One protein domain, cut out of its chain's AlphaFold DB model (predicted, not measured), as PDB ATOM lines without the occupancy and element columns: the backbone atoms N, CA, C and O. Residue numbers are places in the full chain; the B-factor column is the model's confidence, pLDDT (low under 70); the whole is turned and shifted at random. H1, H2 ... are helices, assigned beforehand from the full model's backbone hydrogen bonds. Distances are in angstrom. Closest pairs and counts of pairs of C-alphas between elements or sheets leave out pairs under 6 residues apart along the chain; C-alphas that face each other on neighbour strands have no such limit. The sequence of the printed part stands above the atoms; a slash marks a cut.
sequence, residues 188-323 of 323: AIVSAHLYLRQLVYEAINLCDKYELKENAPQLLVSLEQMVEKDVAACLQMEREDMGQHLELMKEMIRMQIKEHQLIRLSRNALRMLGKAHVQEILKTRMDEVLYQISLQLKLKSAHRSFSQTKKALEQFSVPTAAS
ATOM      1  N   ALA A 188     201.441 236.203 146.145       89.25
ATOM      2  CA  ALA A 188     200.168 235.511 146.286       89.25
ATOM      3  C   ALA A 188     199.674 234.958 144.945       89.25
ATOM      4  O   ALA A 188     199.344 233.773 144.873       89.25
ATOM      5  N   ILE A 189     199.665 235.777 143.887       91.75
ATOM      6  CA  ILE A 189     199.169 235.345 142.573       91.75
ATOM      7  C   ILE A 189     200.110 234.342 141.898       91.75
ATOM      8  O   ILE A 189     199.642 233.346 141.353       91.75
ATOM      9  N   VAL A 190     201.428 234.520 142.034       91.19
ATOM     10  CA  VAL A 190     202.427 233.559 141.537       91.19
ATOM     11  C   VAL A 190     202.303 232.213 142.252       91.19
ATOM     12  O   VAL A 190     202.325 231.163 141.614       91.19
ATOM     13  N   SER A 191     202.121 232.223 143.577       89.88
ATOM     14  CA  SER A 191     201.915 230.983 144.335       89.88
ATOM     15  C   SER A 191     200.619 230.286 143.918       89.88
ATOM     16  O   SER A 191     200.612 229.072 143.725       89.88
ATOM     17  N   ALA A 192     199.531 231.044 143.744       91.62
ATOM     18  CA  ALA A 192     198.258 230.513 143.265       91.62
ATOM     19  C   ALA A 192     198.400 229.854 141.886       91.62
ATOM     20  O   ALA A 192     197.884 228.755 141.681       91.62
ATOM     21  N   HIS A 193     199.141 230.489 140.972       93.25
ATOM     22  CA  HIS A 193     199.417 229.944 139.644       93.25
ATOM     23  C   HIS A 193     200.170 228.620 139.721       93.25
ATOM     24  O   HIS A 193     199.740 227.643 139.112       93.25
ATOM     25  N   LEU A 194     201.228 228.557 140.534       91.38
ATOM     26  CA  LEU A 194     202.026 227.347 140.712       91.38
ATOM     27  C   LEU A 194     201.179 226.164 141.210       91.38
ATOM     28  O   LEU A 194     201.182 225.102 140.585       91.38
ATOM     29  N   TYR A 195     200.422 226.351 142.299       90.88
ATOM     30  CA  TYR A 195     199.577 225.291 142.864       90.88
ATOM     31  C   TYR A 195     198.483 224.846 141.895       90.88
ATOM     32  O   TYR A 195     198.230 223.649 141.752       90.88
ATOM     33  N   LEU A 196     197.835 225.796 141.218       92.56
ATOM     34  CA  LEU A 196     196.760 225.486 140.288       92.56
ATOM     35  C   LEU A 196     197.282 224.741 139.061       92.56
ATOM     36  O   LEU A 196     196.685 223.755 138.636       92.56
ATOM     37  N   ARG A 197     198.434 225.154 138.531       93.31
ATOM     38  CA  ARG A 197     199.067 224.489 137.394       93.31
ATOM     39  C   ARG A 197     199.553 223.088 137.763       93.31
ATOM     40  O   ARG A 197     199.343 222.160 136.987       93.31
ATOM     41  N   GLN A 198     200.122 222.895 138.959       93.06
ATOM     42  CA  GLN A 198     200.431 221.557 139.478       93.06
ATOM     43  C   GLN A 198     199.167 220.685 139.558       93.06
ATOM     44  O   GLN A 198     199.177 219.550 139.082       93.06
ATOM     45  N   LEU A 199     198.069 221.219 140.104       92.25
ATOM     46  CA  LEU A 199     196.798 220.503 140.219       92.25
ATOM     47  C   LEU A 199     196.227 220.113 138.849       92.25
ATOM     48  O   LEU A 199     195.776 218.981 138.689       92.25
ATOM     49  N   VAL A 200     196.294 221.005 137.853       92.44
ATOM     50  CA  VAL A 200     195.924 220.709 136.457       92.44
ATOM     51  C   VAL A 200     196.726 219.521 135.927       92.44
ATOM     52  O   VAL A 200     196.140 218.574 135.405       92.44
ATOM     53  N   TYR A 201     198.055 219.536 136.081       91.50
ATOM     54  CA  TYR A 201     198.910 218.444 135.606       91.50
ATOM     55  C   TYR A 201     198.586 217.112 136.285       91.50
ATOM     56  O   TYR A 201     198.469 216.090 135.607       91.50
ATOM     57  N   GLU A 202     198.431 217.109 137.611       90.56
ATOM     58  CA  GLU A 202     198.089 215.898 138.358       90.56
ATOM     59  C   GLU A 202     196.700 215.369 137.972       90.56
ATOM     60  O   GLU A 202     196.551 214.166 137.754       90.56
ATOM     61  N   ALA A 203     195.708 216.252 137.808       90.69
ATOM     62  CA  ALA A 203     194.354 215.890 137.400       90.69
ATOM     63  C   ALA A 203     194.314 215.275 135.993       90.69
ATOM     64  O   ALA A 203     193.747 214.197 135.828       90.69
ATOM     65  N   ILE A 204     194.958 215.904 135.000       90.62
ATOM     66  CA  ILE A 204     195.042 215.370 133.627       90.62
ATOM     67  C   ILE A 204     195.689 213.984 133.643       90.62
ATOM     68  O   ILE A 204     195.118 213.029 133.125       90.62
ATOM     69  N   ASN A 205     196.837 213.847 134.310       89.38
ATOM     70  CA  ASN A 205     197.564 212.580 134.364       89.38
ATOM     71  C   ASN A 205     196.744 211.457 135.025       89.38
ATOM     72  O   ASN A 205     196.823 210.303 134.605       89.38
ATOM     73  N   LEU A 206     195.949 211.768 136.053       87.69
ATOM     74  CA  LEU A 206     195.042 210.798 136.670       87.69
ATOM     75  C   LEU A 206     193.873 210.437 135.750       87.69
ATOM     76  O   LEU A 206     193.565 209.252 135.607       87.69
ATOM     77  N   CYS A 207     193.247 211.423 135.105       87.50
ATOM     78  CA  CYS A 207     192.164 211.176 134.158       87.50
ATOM     79  C   CYS A 207     192.627 210.315 132.979       87.50
ATOM     80  O   CYS A 207     191.941 209.353 132.643       87.50
ATOM     81  N   ASP A 208     193.809 210.585 132.425       87.44
ATOM     82  CA  ASP A 208     194.380 209.813 131.319       87.44
ATOM     83  C   ASP A 208     194.741 208.390 131.759       87.44
ATOM     84  O   ASP A 208     194.355 207.412 131.121       87.44
ATOM     85  N   LYS A 209     195.432 208.246 132.897       86.69
ATOM     86  CA  LYS A 209     195.900 206.943 133.396       86.69
ATOM     87  C   LYS A 209     194.763 205.983 133.750       86.69
ATOM     88  O   LYS A 209     194.932 204.771 133.627       86.69
ATOM     89  N   TYR A 210     193.641 206.505 134.240       84.62
ATOM     90  CA  TYR A 210     192.490 205.704 134.666       84.62
ATOM     91  C   TYR A 210     191.290 205.817 133.712       84.62
ATOM     92  O   TYR A 210     190.237 205.238 133.990       84.62
ATOM     93  N   GLU A 211     191.451 206.500 132.574       83.25
ATOM     94  CA  GLU A 211     190.420 206.748 131.555       83.25
ATOM     95  C   GLU A 211     189.124 207.320 132.159       83.25
ATOM     96  O   GLU A 211     188.014 206.836 131.906       83.25
ATOM     97  N   LEU A 212     189.268 208.320 133.028       83.25
ATOM     98  CA  LEU A 212     188.140 208.981 133.674       83.25
ATOM     99  C   LEU A 212     187.524 209.990 132.703       83.25
ATOM    100  O   LEU A 212     188.193 210.913 132.241       83.25
ATOM    101  N   LYS A 213     186.226 209.853 132.423       75.06
ATOM    102  CA  LYS A 213     185.457 210.830 131.637       75.06
ATOM    103  C   LYS A 213     185.009 211.987 132.530       75.06
ATOM    104  O   LYS A 213     183.822 212.139 132.803       75.06
ATOM    105  N   GLU A 214     185.966 212.763 133.026       73.06
ATOM    106  CA  GLU A 214     185.694 213.903 133.901       73.06
ATOM    107  C   GLU A 214     186.008 215.236 133.233       73.06
ATOM    108  O   GLU A 214     187.041 215.411 132.592       73.06
ATOM    109  N   ASN A 215     185.126 216.212 133.454       79.38
ATOM    110  CA  ASN A 215     185.323 217.588 132.998       79.38
ATOM    111  C   ASN A 215     186.207 218.400 133.963       79.38
ATOM    112  O   ASN A 215     186.535 219.550 133.675       79.38
ATOM    113  N   ALA A 216     186.600 217.822 135.105       80.56
ATOM    114  CA  ALA A 216     187.382 218.496 136.137       80.56
ATOM    115  C   ALA A 216     188.688 219.124 135.598       80.56
ATOM    116  O   ALA A 216     188.908 220.308 135.859       80.56
ATOM    117  N   PRO A 217     189.505 218.443 134.765       86.00
ATOM    118  CA  PRO A 217     190.703 219.061 134.198       86.00
ATOM    119  C   PRO A 217     190.408 220.275 133.309       86.00
ATOM    120  O   PRO A 217     191.145 221.254 133.347       86.00
ATOM    121  N   GLN A 218     189.315 220.253 132.538       86.50
ATOM    122  CA  GLN A 218     188.932 221.375 131.671       86.50
ATOM    123  C   GLN A 218     188.536 222.607 132.493       86.50
ATOM    124  O   GLN A 218     188.936 223.727 132.167       86.50
ATOM    125  N   LEU A 219     187.798 222.397 133.588       85.81
ATOM    126  CA  LEU A 219     187.460 223.463 134.532       85.81
ATOM    127  C   LEU A 219     188.727 224.059 135.156       85.81
ATOM    128  O   LEU A 219     188.890 225.279 135.155       85.81
ATOM    129  N   LEU A 220     189.655 223.213 135.610       89.81
ATOM    130  CA  LEU A 220     190.921 223.661 136.192       89.81
ATOM    131  C   LEU A 220     191.781 224.451 135.199       89.81
ATOM    132  O   LEU A 220     192.329 225.482 135.576       89.81
ATOM    133  N   VAL A 221     191.854 224.028 133.933       91.31
ATOM    134  CA  VAL A 221     192.565 224.770 132.877       91.31
ATOM    135  C   VAL A 221     191.943 226.149 132.661       91.31
ATOM    136  O   VAL A 221     192.665 227.137 132.562       91.31
ATOM    137  N   SER A 222     190.611 226.251 132.628       89.56
ATOM    138  CA  SER A 222     189.946 227.552 132.464       89.56
ATOM    139  C   SER A 222     190.252 228.513 133.620       89.56
ATOM    140  O   SER A 222     190.468 229.706 133.408       89.56
ATOM    141  N   LEU A 223     190.325 227.980 134.842       90.31
ATOM    142  CA  LEU A 223     190.684 228.735 136.034       90.31
ATOM    143  C   LEU A 223     192.159 229.146 136.013       90.31
ATOM    144  O   LEU A 223     192.486 230.282 136.346       90.31
ATOM    145  N   GLU A 224     193.037 228.245 135.577       93.25
ATOM    146  CA  GLU A 224     194.475 228.490 135.457       93.25
ATOM    147  C   GLU A 224     194.775 229.602 134.457       93.25
ATOM    148  O   GLU A 224     195.529 230.513 134.781       93.25
ATOM    149  N   GLN A 225     194.076 229.629 133.324       91.38
ATOM    150  CA  GLN A 225     194.188 230.709 132.343       91.38
ATOM    151  C   GLN A 225     193.743 232.071 132.891       91.38
ATOM    152  O   GLN A 225     194.274 233.103 132.478       91.38
ATOM    153  N   MET A 226     192.757 232.109 133.793       90.06
ATOM    154  CA  MET A 226     192.363 233.358 134.456       90.06
ATOM    155  C   MET A 226     193.461 233.847 135.403       90.06
ATOM    156  O   MET A 226     193.820 235.023 135.358       90.06
ATOM    157  N   VAL A 227     194.041 232.940 136.191       92.19
ATOM    158  CA  VAL A 227     195.166 233.256 137.081       92.19
ATOM    159  C   VAL A 227     196.397 233.690 136.278       92.19
ATOM    160  O   VAL A 227     197.030 234.677 136.635       92.19
ATOM    161  N   GLU A 228     196.712 233.019 135.166       92.69
ATOM    162  CA  GLU A 228     197.862 233.343 134.312       92.69
ATOM    163  C   GLU A 228     197.774 234.771 133.748       92.69
ATOM    164  O   GLU A 228     198.783 235.473 133.680       92.69
ATOM    165  N   LYS A 229     196.568 235.253 133.413       91.50
ATOM    166  CA  LYS A 229     196.358 236.650 132.990       91.50
ATOM    167  C   LYS A 229     196.682 237.647 134.102       91.50
ATOM    168  O   LYS A 229     197.326 238.661 133.837       91.50
ATOM    169  N   ASP A 230     196.258 237.355 135.329       91.44
ATOM    170  CA  ASP A 230     196.551 238.192 136.495       91.44
ATOM    171  C   ASP A 230     198.056 238.179 136.831       91.44
ATOM    172  O   ASP A 230     198.628 239.225 137.141       91.44
ATOM    173  N   VAL A 231     198.725 237.025 136.697       92.19
ATOM    174  CA  VAL A 231     200.189 236.915 136.824       92.19
ATOM    175  C   VAL A 231     200.889 237.760 135.766       92.19
ATOM    176  O   VAL A 231     201.757 238.559 136.109       92.19
ATOM    177  N   ALA A 232     200.498 237.631 134.495       91.56
ATOM    178  CA  ALA A 232     201.104 238.382 133.401       91.56
ATOM    179  C   ALA A 232     200.985 239.900 133.621       91.56
ATOM    180  O   ALA A 232     201.965 240.625 133.445       91.56
ATOM    181  N   ALA A 233     199.820 240.374 134.079       89.88
ATOM    182  CA  ALA A 233     199.621 241.777 134.435       89.88
ATOM    183  C   ALA A 233     200.559 242.222 135.573       89.88
ATOM    184  O   ALA A 233     201.185 243.279 135.477       89.88
ATOM    185  N   CYS A 234     200.712 241.408 136.623       89.00
ATOM    186  CA  CYS A 234     201.627 241.700 137.729       89.00
ATOM    187  C   CYS A 234     203.100 241.733 137.304       89.00
ATOM    188  O   CYS A 234     203.818 242.662 137.671       89.00
ATOM    189  N   LEU A 235     203.558 240.751 136.526       89.06
ATOM    190  CA  LEU A 235     204.947 240.691 136.063       89.06
ATOM    191  C   LEU A 235     205.271 241.850 135.117       89.06
ATOM    192  O   LEU A 235     206.341 242.447 135.222       89.06
ATOM    193  N   GLN A 236     204.324 242.241 134.259       88.94
ATOM    194  CA  GLN A 236     204.492 243.389 133.371       88.94
ATOM    195  C   GLN A 236     204.683 244.700 134.151       88.94
ATOM    196  O   GLN A 236     205.523 245.517 133.771       88.94
ATOM    197  N   MET A 237     203.948 244.897 135.252       84.94
ATOM    198  CA  MET A 237     204.114 246.073 136.119       84.94
ATOM    199  C   MET A 237     205.509 246.141 136.757       84.94
ATOM    200  O   MET A 237     206.062 247.232 136.901       84.94
ATOM    201  N   GLU A 238     206.099 244.990 137.078       82.50
ATOM    202  CA  GLU A 238     207.435 244.866 137.678       82.50
ATOM    203  C   GLU A 238     208.562 244.729 136.631       82.50
ATOM    204  O   GLU A 238     209.733 244.634 136.990       82.50
ATOM    205  N   ARG A 239     208.226 244.771 135.331       85.25
ATOM    206  CA  ARG A 239     209.152 244.562 134.198       85.25
ATOM    207  C   ARG A 239     209.866 243.203 134.240       85.25
ATOM    208  O   ARG A 239     211.011 243.088 133.805       85.25
ATOM    209  N   GLU A 240     209.190 242.186 134.763       87.88
ATOM    210  CA  GLU A 240     209.664 240.804 134.792       87.88
ATOM    211  C   GLU A 240     209.232 240.058 133.519       87.88
ATOM    212  O   GLU A 240     208.183 240.340 132.935       87.88
ATOM    213  N   ASP A 241     210.059 239.112 133.066       87.50
ATOM    214  CA  ASP A 241     209.802 238.356 131.839       87.50
ATOM    215  C   ASP A 241     208.884 237.151 132.095       87.50
ATOM    216  O   ASP A 241     209.191 236.260 132.892       87.50
ATOM    217  N   MET A 242     207.762 237.099 131.373       88.69
ATOM    218  CA  MET A 242     206.796 236.003 131.492       88.69
ATOM    219  C   MET A 242     207.371 234.667 130.998       88.69
ATOM    220  O   MET A 242     207.032 233.613 131.534       88.69
ATOM    221  N   GLY A 243     208.263 234.684 130.001       88.38
ATOM    222  CA  GLY A 243     208.909 233.474 129.491       88.38
ATOM    223  C   GLY A 243     209.782 232.804 130.553       88.38
ATOM    224  O   GLY A 243     209.632 231.612 130.819       88.38
ATOM    225  N   GLN A 244     210.633 233.584 131.220       89.19
ATOM    226  CA  GLN A 244     211.457 233.133 132.343       89.19
ATOM    227  C   GLN A 244     210.602 232.615 133.499       89.19
ATOM    228  O   GLN A 244     210.914 231.574 134.077       89.19
ATOM    229  N   HIS A 245     209.499 233.300 133.810       89.25
ATOM    230  CA  HIS A 245     208.559 232.849 134.830       89.25
ATOM    231  C   HIS A 245     207.955 231.471 134.498       89.25
ATOM    232  O   HIS A 245     207.936 230.582 135.353       89.25
ATOM    233  N   LEU A 246     207.513 231.264 133.254       89.06
ATOM    234  CA  LEU A 246     206.956 229.986 132.799       89.06
ATOM    235  C   LEU A 246     207.982 228.846 132.855       89.06
ATOM    236  O   LEU A 246     207.623 227.730 133.237       89.06
ATOM    237  N   GLU A 247     209.243 229.101 132.505       89.94
ATOM    238  CA  GLU A 247     210.308 228.097 132.626       89.94
ATOM    239  C   GLU A 247     210.595 227.743 134.089       89.94
ATOM    240  O   GLU A 247     210.611 226.562 134.441       89.94
ATOM    241  N   LEU A 248     210.699 228.744 134.968       90.69
ATOM    242  CA  LEU A 248     210.875 228.516 136.403       90.69
ATOM    243  C   LEU A 248     209.715 227.698 136.990       90.69
ATOM    244  O   LEU A 248     209.937 226.744 137.737       90.69
ATOM    245  N   MET A 249     208.472 228.005 136.612       89.31
ATOM    246  CA  MET A 249     207.322 227.209 137.039       89.31
ATOM    247  C   MET A 249     207.403 225.761 136.563       89.31
ATOM    248  O   MET A 249     207.109 224.856 137.340       89.31
ATOM    249  N   LYS A 250     207.812 225.503 135.314       89.06
ATOM    250  CA  LYS A 250     207.981 224.125 134.820       89.06
ATOM    251  C   LYS A 250     208.987 223.352 135.670       89.06
ATOM    252  O   LYS A 250     208.747 222.185 135.983       89.06
ATOM    253  N   GLU A 251     210.097 223.978 136.051       89.50
ATOM    254  CA  GLU A 251     211.097 223.367 136.930       89.50
ATOM    255  C   GLU A 251     210.538 223.100 138.331       89.50
ATOM    256  O   GLU A 251     210.655 221.981 138.838       89.50
ATOM    257  N   MET A 252     209.856 224.083 138.926       87.25
ATOM    258  CA  MET A 252     209.228 223.940 140.241       87.25
ATOM    259  C   MET A 252     208.180 222.826 140.264       87.25
ATOM    260  O   MET A 252     208.218 221.972 141.149       87.25
ATOM    261  N   ILE A 253     207.304 222.767 139.260       89.06
ATOM    262  CA  ILE A 253     206.271 221.730 139.143       89.06
ATOM    263  C   ILE A 253     206.913 220.346 139.013       89.06
ATOM    264  O   ILE A 253     206.473 219.396 139.660       89.06
ATOM    265  N   ARG A 254     207.991 220.206 138.229       87.12
ATOM    266  CA  ARG A 254     208.719 218.927 138.111       87.12
ATOM    267  C   ARG A 254     209.278 218.446 139.450       87.12
ATOM    268  O   ARG A 254     209.286 217.238 139.687       87.12
ATOM    269  N   MET A 255     209.757 219.356 140.299       85.50
ATOM    270  CA  MET A 255     210.213 219.016 141.651       85.50
ATOM    271  C   MET A 255     209.027 218.658 142.559       85.50
ATOM    272  O   MET A 255     209.032 217.610 143.205       85.50
ATOM    273  N   GLN A 256     207.968 219.472 142.547       83.94
ATOM    274  CA  GLN A 256     206.790 219.278 143.396       83.94
ATOM    275  C   GLN A 256     206.031 217.985 143.087       83.94
ATOM    276  O   GLN A 256     205.637 217.288 144.013       83.94
ATOM    277  N   ILE A 257     205.911 217.574 141.823       83.56
ATOM    278  CA  ILE A 257     205.262 216.300 141.462       83.56
ATOM    279  C   ILE A 257     206.006 215.082 142.049       83.56
ATOM    280  O   ILE A 257     205.403 214.026 142.266       83.56
ATOM    281  N   LYS A 258     207.314 215.198 142.314       80.69
ATOM    282  CA  LYS A 258     208.110 214.118 142.918       80.69
ATOM    283  C   LYS A 258     208.014 214.108 144.441       80.69
ATOM    284  O   LYS A 258     207.881 213.038 145.026       80.69
ATOM    285  N   GLU A 259     208.099 215.278 145.065       77.06
ATOM    286  CA  GLU A 259     208.266 215.401 146.521       77.06
ATOM    287  C   GLU A 259     206.973 215.778 147.262       77.06
ATOM    288  O   GLU A 259     206.764 215.369 148.401       77.06
ATOM    289  N   HIS A 260     206.083 216.525 146.610       80.69
ATOM    290  CA  HIS A 260     204.934 217.207 147.206       80.69
ATOM    291  C   HIS A 260     203.670 217.044 146.347       80.69
ATOM    292  O   HIS A 260     203.040 218.024 145.947       80.69
ATOM    293  N   GLN A 261     203.300 215.794 146.055       81.19
ATOM    294  CA  GLN A 261     202.077 215.485 145.305       81.19
ATOM    295  C   GLN A 261     200.840 216.031 146.023       81.19
ATOM    296  O   GLN A 261     200.626 215.736 147.205       81.19
ATOM    297  N   LEU A 262     200.006 216.778 145.299       82.81
ATOM    298  CA  LEU A 262     198.742 217.298 145.827       82.81
ATOM    299  C   LEU A 262     197.711 216.171 145.963       82.81
ATOM    300  O   LEU A 262     196.943 216.125 146.931       82.81
ATOM    301  N   ILE A 263     197.733 215.216 145.032       82.56
ATOM    302  CA  ILE A 263     196.822 214.078 144.977       82.56
ATOM    303  C   ILE A 263     197.600 212.777 145.189       82.56
ATOM    304  O   ILE A 263     198.158 212.180 144.271       82.56
ATOM    305  N   ARG A 264     197.597 212.290 146.435       80.69
ATOM    306  CA  ARG A 264     198.200 211.003 146.800       80.69
ATOM    307  C   ARG A 264     197.142 209.906 146.868       80.69
ATOM    308  O   ARG A 264     196.262 209.949 147.725       80.69
ATOM    309  N   LEU A 265     197.275 208.899 146.009       75.81
ATOM    310  CA  LEU A 265     196.402 207.723 145.995       75.81
ATOM    311  C   LEU A 265     196.854 206.674 147.018       75.81
ATOM    312  O   LEU A 265     198.048 206.385 147.150       75.81
ATOM    313  N   SER A 266     195.895 206.051 147.707       72.31
ATOM    314  CA  SER A 266     196.168 204.888 148.556       72.31
ATOM    315  C   SER A 266     196.288 203.635 147.692       72.31
ATOM    316  O   SER A 266     195.382 203.305 146.933       72.31
ATOM    317  N   ARG A 267     197.407 202.906 147.813       71.44
ATOM    318  CA  ARG A 267     197.632 201.664 147.046       71.44
ATOM    319  C   ARG A 267     196.597 200.588 147.377       71.44
ATOM    320  O   ARG A 267     196.195 199.855 146.482       71.44
ATOM    321  N   ASN A 268     196.167 200.519 148.635       63.22
ATOM    322  CA  ASN A 268     195.196 199.529 149.094       63.22
ATOM    323  C   ASN A 268     193.791 199.883 148.594       63.22
ATOM    324  O   ASN A 268     193.139 199.056 147.968       63.22
ATOM    325  N   ALA A 269     193.367 201.141 148.749       65.31
ATOM    326  CA  ALA A 269     192.059 201.577 148.260       65.31
ATOM    327  C   ALA A 269     191.968 201.539 146.726       65.31
ATOM    328  O   ALA A 269     190.923 201.205 146.180       65.31
ATOM    329  N   LEU A 270     193.074 201.789 146.015       71.12
ATOM    330  CA  LEU A 270     193.132 201.619 144.563       71.12
ATOM    331  C   LEU A 270     192.926 200.154 144.139       71.12
ATOM    332  O   LEU A 270     192.299 199.910 143.112       71.12
ATOM    333  N   ARG A 271     193.439 199.184 144.908       65.25
ATOM    334  CA  ARG A 271     193.207 197.752 144.646       65.25
ATOM    335  C   ARG A 271     191.748 197.358 144.879       65.25
ATOM    336  O   ARG A 271     191.226 196.569 144.101       65.25
ATOM    337  N   MET A 272     191.111 197.932 145.898       63.81
ATOM    338  CA  MET A 272     189.741 197.594 146.298       63.81
ATOM    339  C   MET A 272     188.668 198.262 145.435       63.81
ATOM    340  O   MET A 272     187.725 197.619 144.990       63.81
ATOM    341  N   LEU A 273     188.809 199.564 145.191       67.50
ATOM    342  CA  LEU A 273     187.766 200.415 144.607       67.50
ATOM    343  C   LEU A 273     188.114 200.899 143.189       67.50
ATOM    344  O   LEU A 273     187.281 201.499 142.506       67.50
ATOM    345  N   GLY A 274     189.345 200.653 142.726       75.75
ATOM    346  CA  GLY A 274     189.778 200.940 141.360       75.75
ATOM    347  C   GLY A 274     189.539 202.392 140.944       75.75
ATOM    348  O   GLY A 274     189.962 203.331 141.621       75.75
ATOM    349  N   LYS A 275     188.854 202.572 139.805       79.25
ATOM    350  CA  LYS A 275     188.573 203.889 139.213       79.25
ATOM    351  C   LYS A 275     187.719 204.776 140.132       79.25
ATOM    352  O   LYS A 275     187.995 205.967 140.209       79.25
ATOM    353  N   ALA A 276     186.760 204.214 140.875       74.56
ATOM    354  CA  ALA A 276     185.849 204.988 141.728       74.56
ATOM    355  C   ALA A 276     186.590 205.754 142.839       74.56
ATOM    356  O   ALA A 276     186.319 206.930 143.070       74.56
ATOM    357  N   HIS A 277     187.597 205.130 143.457       77.12
ATOM    358  CA  HIS A 277     188.434 205.796 144.460       77.12
ATOM    359  C   HIS A 277     189.256 206.946 143.875       77.12
ATOM    360  O   HIS A 277     189.449 207.968 144.530       77.12
ATOM    361  N   VAL A 278     189.730 206.809 142.632       80.19
ATOM    362  CA  VAL A 278     190.470 207.888 141.961       80.19
ATOM    363  C   VAL A 278     189.562 209.096 141.737       80.19
ATOM    364  O   VAL A 278     189.996 210.209 142.011       80.19
ATOM    365  N   GLN A 279     188.310 208.887 141.316       81.31
ATOM    366  CA  GLN A 279     187.335 209.972 141.115       81.31
ATOM    367  C   GLN A 279     187.024 210.716 142.419       81.31
ATOM    368  O   GLN A 279     187.065 211.945 142.476       81.31
ATOM    369  N   GLU A 280     186.760 209.974 143.496       81.94
ATOM    370  CA  GLU A 280     186.447 210.554 144.802       81.94
ATOM    371  C   GLU A 280     187.621 211.361 145.374       81.94
ATOM    372  O   GLU A 280     187.445 212.496 145.832       81.94
ATOM    373  N   ILE A 281     188.836 210.805 145.311       83.25
ATOM    374  CA  ILE A 281     190.042 211.479 145.795       83.25
ATOM    375  C   ILE A 281     190.384 212.690 144.930       83.25
ATOM    376  O   ILE A 281     190.749 213.727 145.485       83.25
ATOM    377  N   LEU A 282     190.244 212.589 143.604       85.56
ATOM    378  CA  LEU A 282     190.456 213.705 142.684       85.56
ATOM    379  C   LEU A 282     189.526 214.867 143.033       85.56
ATOM    380  O   LEU A 282     190.011 215.973 143.266       85.56
ATOM    381  N   LYS A 283     188.222 214.607 143.170       84.88
ATOM    382  CA  LYS A 283     187.238 215.624 143.556       84.88
ATOM    383  C   LYS A 283     187.559 216.238 144.921       84.88
ATOM    384  O   LYS A 283     187.692 217.452 145.038       84.88
ATOM    385  N   THR A 284     187.756 215.402 145.940       83.25
ATOM    386  CA  THR A 284     187.991 215.867 147.316       83.25
ATOM    387  C   THR A 284     189.256 216.716 147.419       83.25
ATOM    388  O   THR A 284     189.255 217.766 148.063       83.25
ATOM    389  N   ARG A 285     190.351 216.282 146.785       84.69
ATOM    390  CA  ARG A 285     191.616 217.026 146.797       84.69
ATOM    391  C   ARG A 285     191.552 218.293 145.967       84.69
ATOM    392  O   ARG A 285     192.109 219.299 146.396       84.69
ATOM    393  N   MET A 286     190.866 218.260 144.831       87.94
ATOM    394  CA  MET A 286     190.635 219.448 144.020       87.94
ATOM    395  C   MET A 286     189.914 220.524 144.838       87.94
ATOM    396  O   MET A 286     190.422 221.638 144.939       87.94
ATOM    397  N   ASP A 287     188.815 220.173 145.510       84.75
ATOM    398  CA  ASP A 287     188.056 221.111 146.346       84.75
ATOM    399  C   ASP A 287     188.918 221.691 147.482       84.75
ATOM    400  O   ASP A 287     188.900 222.897 147.740       84.75
ATOM    401  N   GLU A 288     189.721 220.853 148.151       83.56
ATOM    402  CA  GLU A 288     190.626 221.296 149.220       83.56
ATOM    403  C   GLU A 288     191.702 222.270 148.726       83.56
ATOM    404  O   GLU A 288     191.938 223.297 149.367       83.56
ATOM    405  N   VAL A 289     192.355 221.963 147.602       87.25
ATOM    406  CA  VAL A 289     193.423 222.803 147.043       87.25
ATOM    407  C   VAL A 289     192.853 224.117 146.513       87.25
ATOM    408  O   VAL A 289     193.411 225.177 146.789       87.25
ATOM    409  N   LEU A 290     191.715 224.090 145.815       89.31
ATOM    410  CA  LEU A 290     191.060 225.309 145.332       89.31
ATOM    411  C   LEU A 290     190.613 226.208 146.486       89.31
ATOM    412  O   LEU A 290     190.803 227.427 146.435       89.31
ATOM    413  N   TYR A 291     190.079 225.618 147.557       85.88
ATOM    414  CA  TYR A 291     189.729 226.369 148.756       85.88
ATOM    415  C   TYR A 291     190.969 226.964 149.446       85.88
ATOM    416  O   TYR A 291     190.944 228.130 149.847       85.88
ATOM    417  N   GLN A 292     192.078 226.219 149.518       85.50
ATOM    418  CA  GLN A 292     193.355 226.729 150.023       85.50
ATOM    419  C   GLN A 292     193.852 227.933 149.215       85.50
ATOM    420  O   GLN A 292     194.177 228.965 149.806       85.50
ATOM    421  N   ILE A 293     193.873 227.826 147.883       88.25
ATOM    422  CA  ILE A 293     194.298 228.911 146.988       88.25
ATOM    423  C   ILE A 293     193.401 230.140 147.189       88.25
ATOM    424  O   ILE A 293     193.900 231.258 147.333       88.25
ATOM    425  N   SER A 294     192.080 229.941 147.264       89.06
ATOM    426  CA  SER A 294     191.109 231.014 147.522       89.06
ATOM    427  C   SER A 294     191.380 231.724 148.849       89.06
ATOM    428  O   SER A 294     191.439 232.955 148.905       89.06
ATOM    429  N   LEU A 295     191.596 230.958 149.922       84.62
ATOM    430  CA  LEU A 295     191.865 231.499 151.249       84.62
ATOM    431  C   LEU A 295     193.191 232.273 151.285       84.62
ATOM    432  O   LEU A 295     193.225 233.397 151.786       84.62
ATOM    433  N   GLN A 296     194.260 231.714 150.714       85.06
ATOM    434  CA  GLN A 296     195.567 232.372 150.646       85.06
ATOM    435  C   GLN A 296     195.504 233.671 149.839       85.06
ATOM    436  O   GLN A 296     196.015 234.691 150.296       85.06
ATOM    437  N   LEU A 297     194.830 233.678 148.685       86.81
ATOM    438  CA  LEU A 297     194.654 234.899 147.897       86.81
ATOM    439  C   LEU A 297     193.872 235.963 148.666       86.81
ATOM    440  O   LEU A 297     194.250 237.131 148.632       86.81
ATOM    441  N   LYS A 298     192.810 235.590 149.385       85.94
ATOM    442  CA  LYS A 298     192.021 236.538 150.189       85.94
ATOM    443  C   LYS A 298     192.800 237.138 151.347       85.94
ATOM    444  O   LYS A 298     192.598 238.308 151.649       85.94
ATOM    445  N   LEU A 299     193.642 236.344 152.002       81.50
ATOM    446  CA  LEU A 299     194.396 236.811 153.160       81.50
ATOM    447  C   LEU A 299     195.651 237.601 152.766       81.50
ATOM    448  O   LEU A 299     196.012 238.531 153.477       81.50
ATOM    449  N   LYS A 300     196.317 237.244 151.659       82.62
ATOM    450  CA  LYS A 300     197.585 237.874 151.247       82.62
ATOM    451  C   LYS A 300     197.419 239.093 150.349       82.62
ATOM    452  O   LYS A 300     198.270 239.975 150.377       82.62
ATOM    453  N   SER A 301     196.391 239.111 149.500       82.81
ATOM    454  CA  SER A 301     196.247 240.174 148.503       82.81
ATOM    455  C   SER A 301     195.209 241.207 148.908       82.81
ATOM    456  O   SER A 301     194.173 240.866 149.487       82.81
ATOM    457  N   ALA A 302     195.445 242.466 148.538       78.25
ATOM    458  CA  ALA A 302     194.518 243.550 148.838       78.25
ATOM    459  C   ALA A 302     193.112 243.235 148.299       78.25
ATOM    460  O   ALA A 302     192.956 242.611 147.247       78.25
ATOM    461  N   HIS A 303     192.060 243.697 148.984       72.56
ATOM    462  CA  HIS A 303     190.670 243.391 148.608       72.56
ATOM    463  C   HIS A 303     190.355 243.741 147.139       72.56
ATOM    464  O   HIS A 303     189.615 243.027 146.467       72.56
ATOM    465  N   ARG A 304     190.948 244.826 146.628       77.12
ATOM    466  CA  ARG A 304     190.798 245.281 145.236       77.12
ATOM    467  C   ARG A 304     191.567 244.436 144.210       77.12
ATOM    468  O   ARG A 304     191.163 244.398 143.050       77.12
ATOM    469  N   SER A 305     192.639 243.762 144.621       82.69
ATOM    470  CA  SER A 305     193.506 242.977 143.737       82.69
ATOM    471  C   SER A 305     192.839 241.652 143.351       82.69
ATOM    472  O   SER A 305     192.185 241.015 144.185       82.69
ATOM    473  N   PHE A 306     193.002 241.249 142.086       86.81
ATOM    474  CA  PHE A 306     192.584 239.944 141.537       86.81
ATOM    475  C   PHE A 306     191.099 239.603 141.744       86.81
ATOM    476  O   PHE A 306     190.729 238.459 142.012       86.81
ATOM    477  N   SER A 307     190.216 240.604 141.659       83.44
ATOM    478  CA  SER A 307     188.787 240.437 141.972       83.44
ATOM    479  C   SER A 307     188.081 239.380 141.110       83.44
ATOM    480  O   SER A 307     187.196 238.685 141.607       83.44
ATOM    481  N   GLN A 308     188.480 239.225 139.845       84.75
ATOM    482  CA  GLN A 308     187.934 238.208 138.941       84.75
ATOM    483  C   GLN A 308     188.382 236.801 139.351       84.75
ATOM    484  O   GLN A 308     187.537 235.929 139.540       84.75
ATOM    485  N   THR A 309     189.679 236.609 139.594       86.12
ATOM    486  CA  THR A 309     190.247 235.341 140.069       86.12
ATOM    487  C   THR A 309     189.661 234.914 141.413       86.12
ATOM    488  O   THR A 309     189.275 233.758 141.577       86.12
ATOM    489  N   LYS A 310     189.506 235.846 142.363       85.50
ATOM    490  CA  LYS A 310     188.864 235.570 143.660       85.50
ATOM    491  C   LYS A 310     187.427 235.076 143.489       85.50
ATOM    492  O   LYS A 310     187.063 234.072 144.093       85.50
ATOM    493  N   LYS A 311     186.635 235.734 142.634       84.69
ATOM    494  CA  LYS A 311     185.253 235.322 142.334       84.69
ATOM    495  C   LYS A 311     185.189 233.964 141.642       84.69
ATOM    496  O   LYS A 311     184.350 233.146 142.002       84.69
ATOM    497  N   ALA A 312     186.072 233.711 140.677       83.62
ATOM    498  CA  ALA A 312     186.133 232.424 139.995       83.62
ATOM    499  C   ALA A 312     186.448 231.298 140.991       83.62
ATOM    500  O   ALA A 312     185.698 230.333 141.093       83.62
ATOM    501  N   LEU A 313     187.487 231.462 141.815       83.31
ATOM    502  CA  LEU A 313     187.844 230.499 142.861       83.31
ATOM    503  C   LEU A 313     186.719 230.272 143.875       83.31
ATOM    504  O   LEU A 313     186.544 229.152 144.342       83.31
ATOM    505  N   GLU A 314     185.946 231.297 144.230       80.44
ATOM    506  CA  GLU A 314     184.768 231.145 145.095       80.44
ATOM    507  C   GLU A 314     183.686 230.277 144.458       80.44
ATOM    508  O   GLU A 314     183.152 229.404 145.129       80.44
ATOM    509  N   GLN A 315     183.407 230.461 143.167       77.56
ATOM    510  CA  GLN A 315     182.412 229.664 142.443       77.56
ATOM    511  C   GLN A 315     182.792 228.179 142.371       77.56
ATOM    512  O   GLN A 315     181.911 227.325 142.431       77.56
ATOM    513  N   PHE A 316     184.090 227.871 142.301       69.06
ATOM    514  CA  PHE A 316     184.596 226.495 142.283       69.06
ATOM    515  C   PHE A 316     184.846 225.895 143.675       69.06
ATOM    516  O   PHE A 316     184.977 224.682 143.783       69.06
ATOM    517  N   SER A 317     184.920 226.709 144.737       55.88
ATOM    518  CA  SER A 317     185.260 226.258 146.100       55.88
ATOM    519  C   SER A 317     184.068 226.161 147.052       55.88
ATOM    520  O   SER A 317     184.271 225.867 148.233       55.88
ATOM    521  N   VAL A 318     182.833 226.390 146.582       42.66
ATOM    522  CA  VAL A 318     181.642 226.143 147.406       42.66
ATOM    523  C   VAL A 318     181.574 224.642 147.698       42.66
ATOM    524  O   VAL A 318     181.357 223.856 146.772       42.66
ATOM    525  N   PRO A 319     181.728 224.218 148.968       39.59
ATOM    526  CA  PRO A 319     181.480 222.839 149.332       39.59
ATOM    527  C   PRO A 319     180.031 222.560 148.970       39.59
ATOM    528  O   PRO A 319     179.139 223.321 149.356       39.59
ATOM    529  N   THR A 320     179.779 221.467 148.260       32.69
ATOM    530  CA  THR A 320     178.448 220.871 148.273       32.69
ATOM    531  C   THR A 320     178.175 220.537 149.737       32.69
ATOM    532  O   THR A 320     178.677 219.550 150.267       32.69
ATOM    533  N   ALA A 321     177.479 221.436 150.437       26.44
ATOM    534  CA  ALA A 321     176.875 221.131 151.713       26.44
ATOM    535  C   ALA A 321     175.938 219.965 151.416       26.44
ATOM    536  O   ALA A 321     174.956 220.131 150.689       26.44
ATOM    537  N   ALA A 322     176.330 218.777 151.871       26.12
ATOM    538  CA  ALA A 322     175.476 217.610 151.856       26.12
ATOM    539  C   ALA A 322     174.141 218.028 152.478       26.12
ATOM    540  O   ALA A 322     174.093 218.473 153.626       26.12
ATOM    541  N   SER A 323     173.108 217.998 151.639       25.77
ATOM    542  CA  SER A 323     171.720 217.935 152.075       25.77
ATOM    543  C   SER A 323     171.448 216.508 152.521       25.77
ATOM    544  O   SER A 323     171.974 215.596 151.841       25.77
TER     545      SER A 323
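This is residues 188 to 323 of the 323 residues of an uncharacterized protein of Pomacea canaliculata (UniProt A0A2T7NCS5). Four helices, H5, H1, H2 and H6, make a bundle, the long H5 and H1 side by side at its core and H6 folded back between the H5 and H2 sides. H3 packs slantwise on the outside of H1, and short H4 sits past one end, where H5 begins. The printed part has 136 residues with six named helices, H1 to H6 in order, and no named strand; its class is all helix. It is compact, with a radius of gyration of the C-alphas of 15.8 A, and spans 52 by 38 by 23 A.

H5, the longest helix, residues 275 to 300, measures 37.2 A from C-alpha 275 at (188.573, 203.889, 139.213). H1, residues 188 to 210, measures 32.9 A from C-alpha 188 at (200.168, 235.511, 146.286). H2 is residues 216 to 237, 32.3 A, and H3 residues 242 to 259, 25.5 A. H4 is residues 267 to 273; H6, residues 307 to 317, ends with C-alpha 317 at (185.260, 226.258, 146.100).

H5 touches H1 at a shallow tilt of 5 degrees, opposite ways; their closest C-alphas, Ala 192 and Ile 293, are 5.7 A apart. H5, with residues 287 to 298 alone, touches H6 in a hairpin, closest C-alphas Tyr 291 and Ser 317, 5.2 A. H1 and H2 form a hairpin, with C-alphas 204 and 217 closest at 5.7 A. H2 touches H6 with residues 223 to 230 alone, closest C-alphas Val 227 and Thr 309, 6.1 A. H1 residues 194 to 202 alone touch H3 at a steep tilt of 56 degrees, closest C-alphas Gln 198 and Ile 253, 5.9 A. H4 and H5 only just touch, only at the corner, with 3 pairs of C-alphas within 8 A, the closest those of Leu 270 and His 277, 6.3 A. H3 and H5 are apart. Every O i to N i+4 pair is within hydrogen-bond range in H1, H2, H4, H5 and H6, and 13 of 14 in H3.

The farthest C-alphas, Arg 239 and Met 272, are 52.2 A apart. The printed part has no cut and no long link. Its mean pLDDT is 82.2; residues 268 to 269, 271 to 273 and 316 to 323 are under 70.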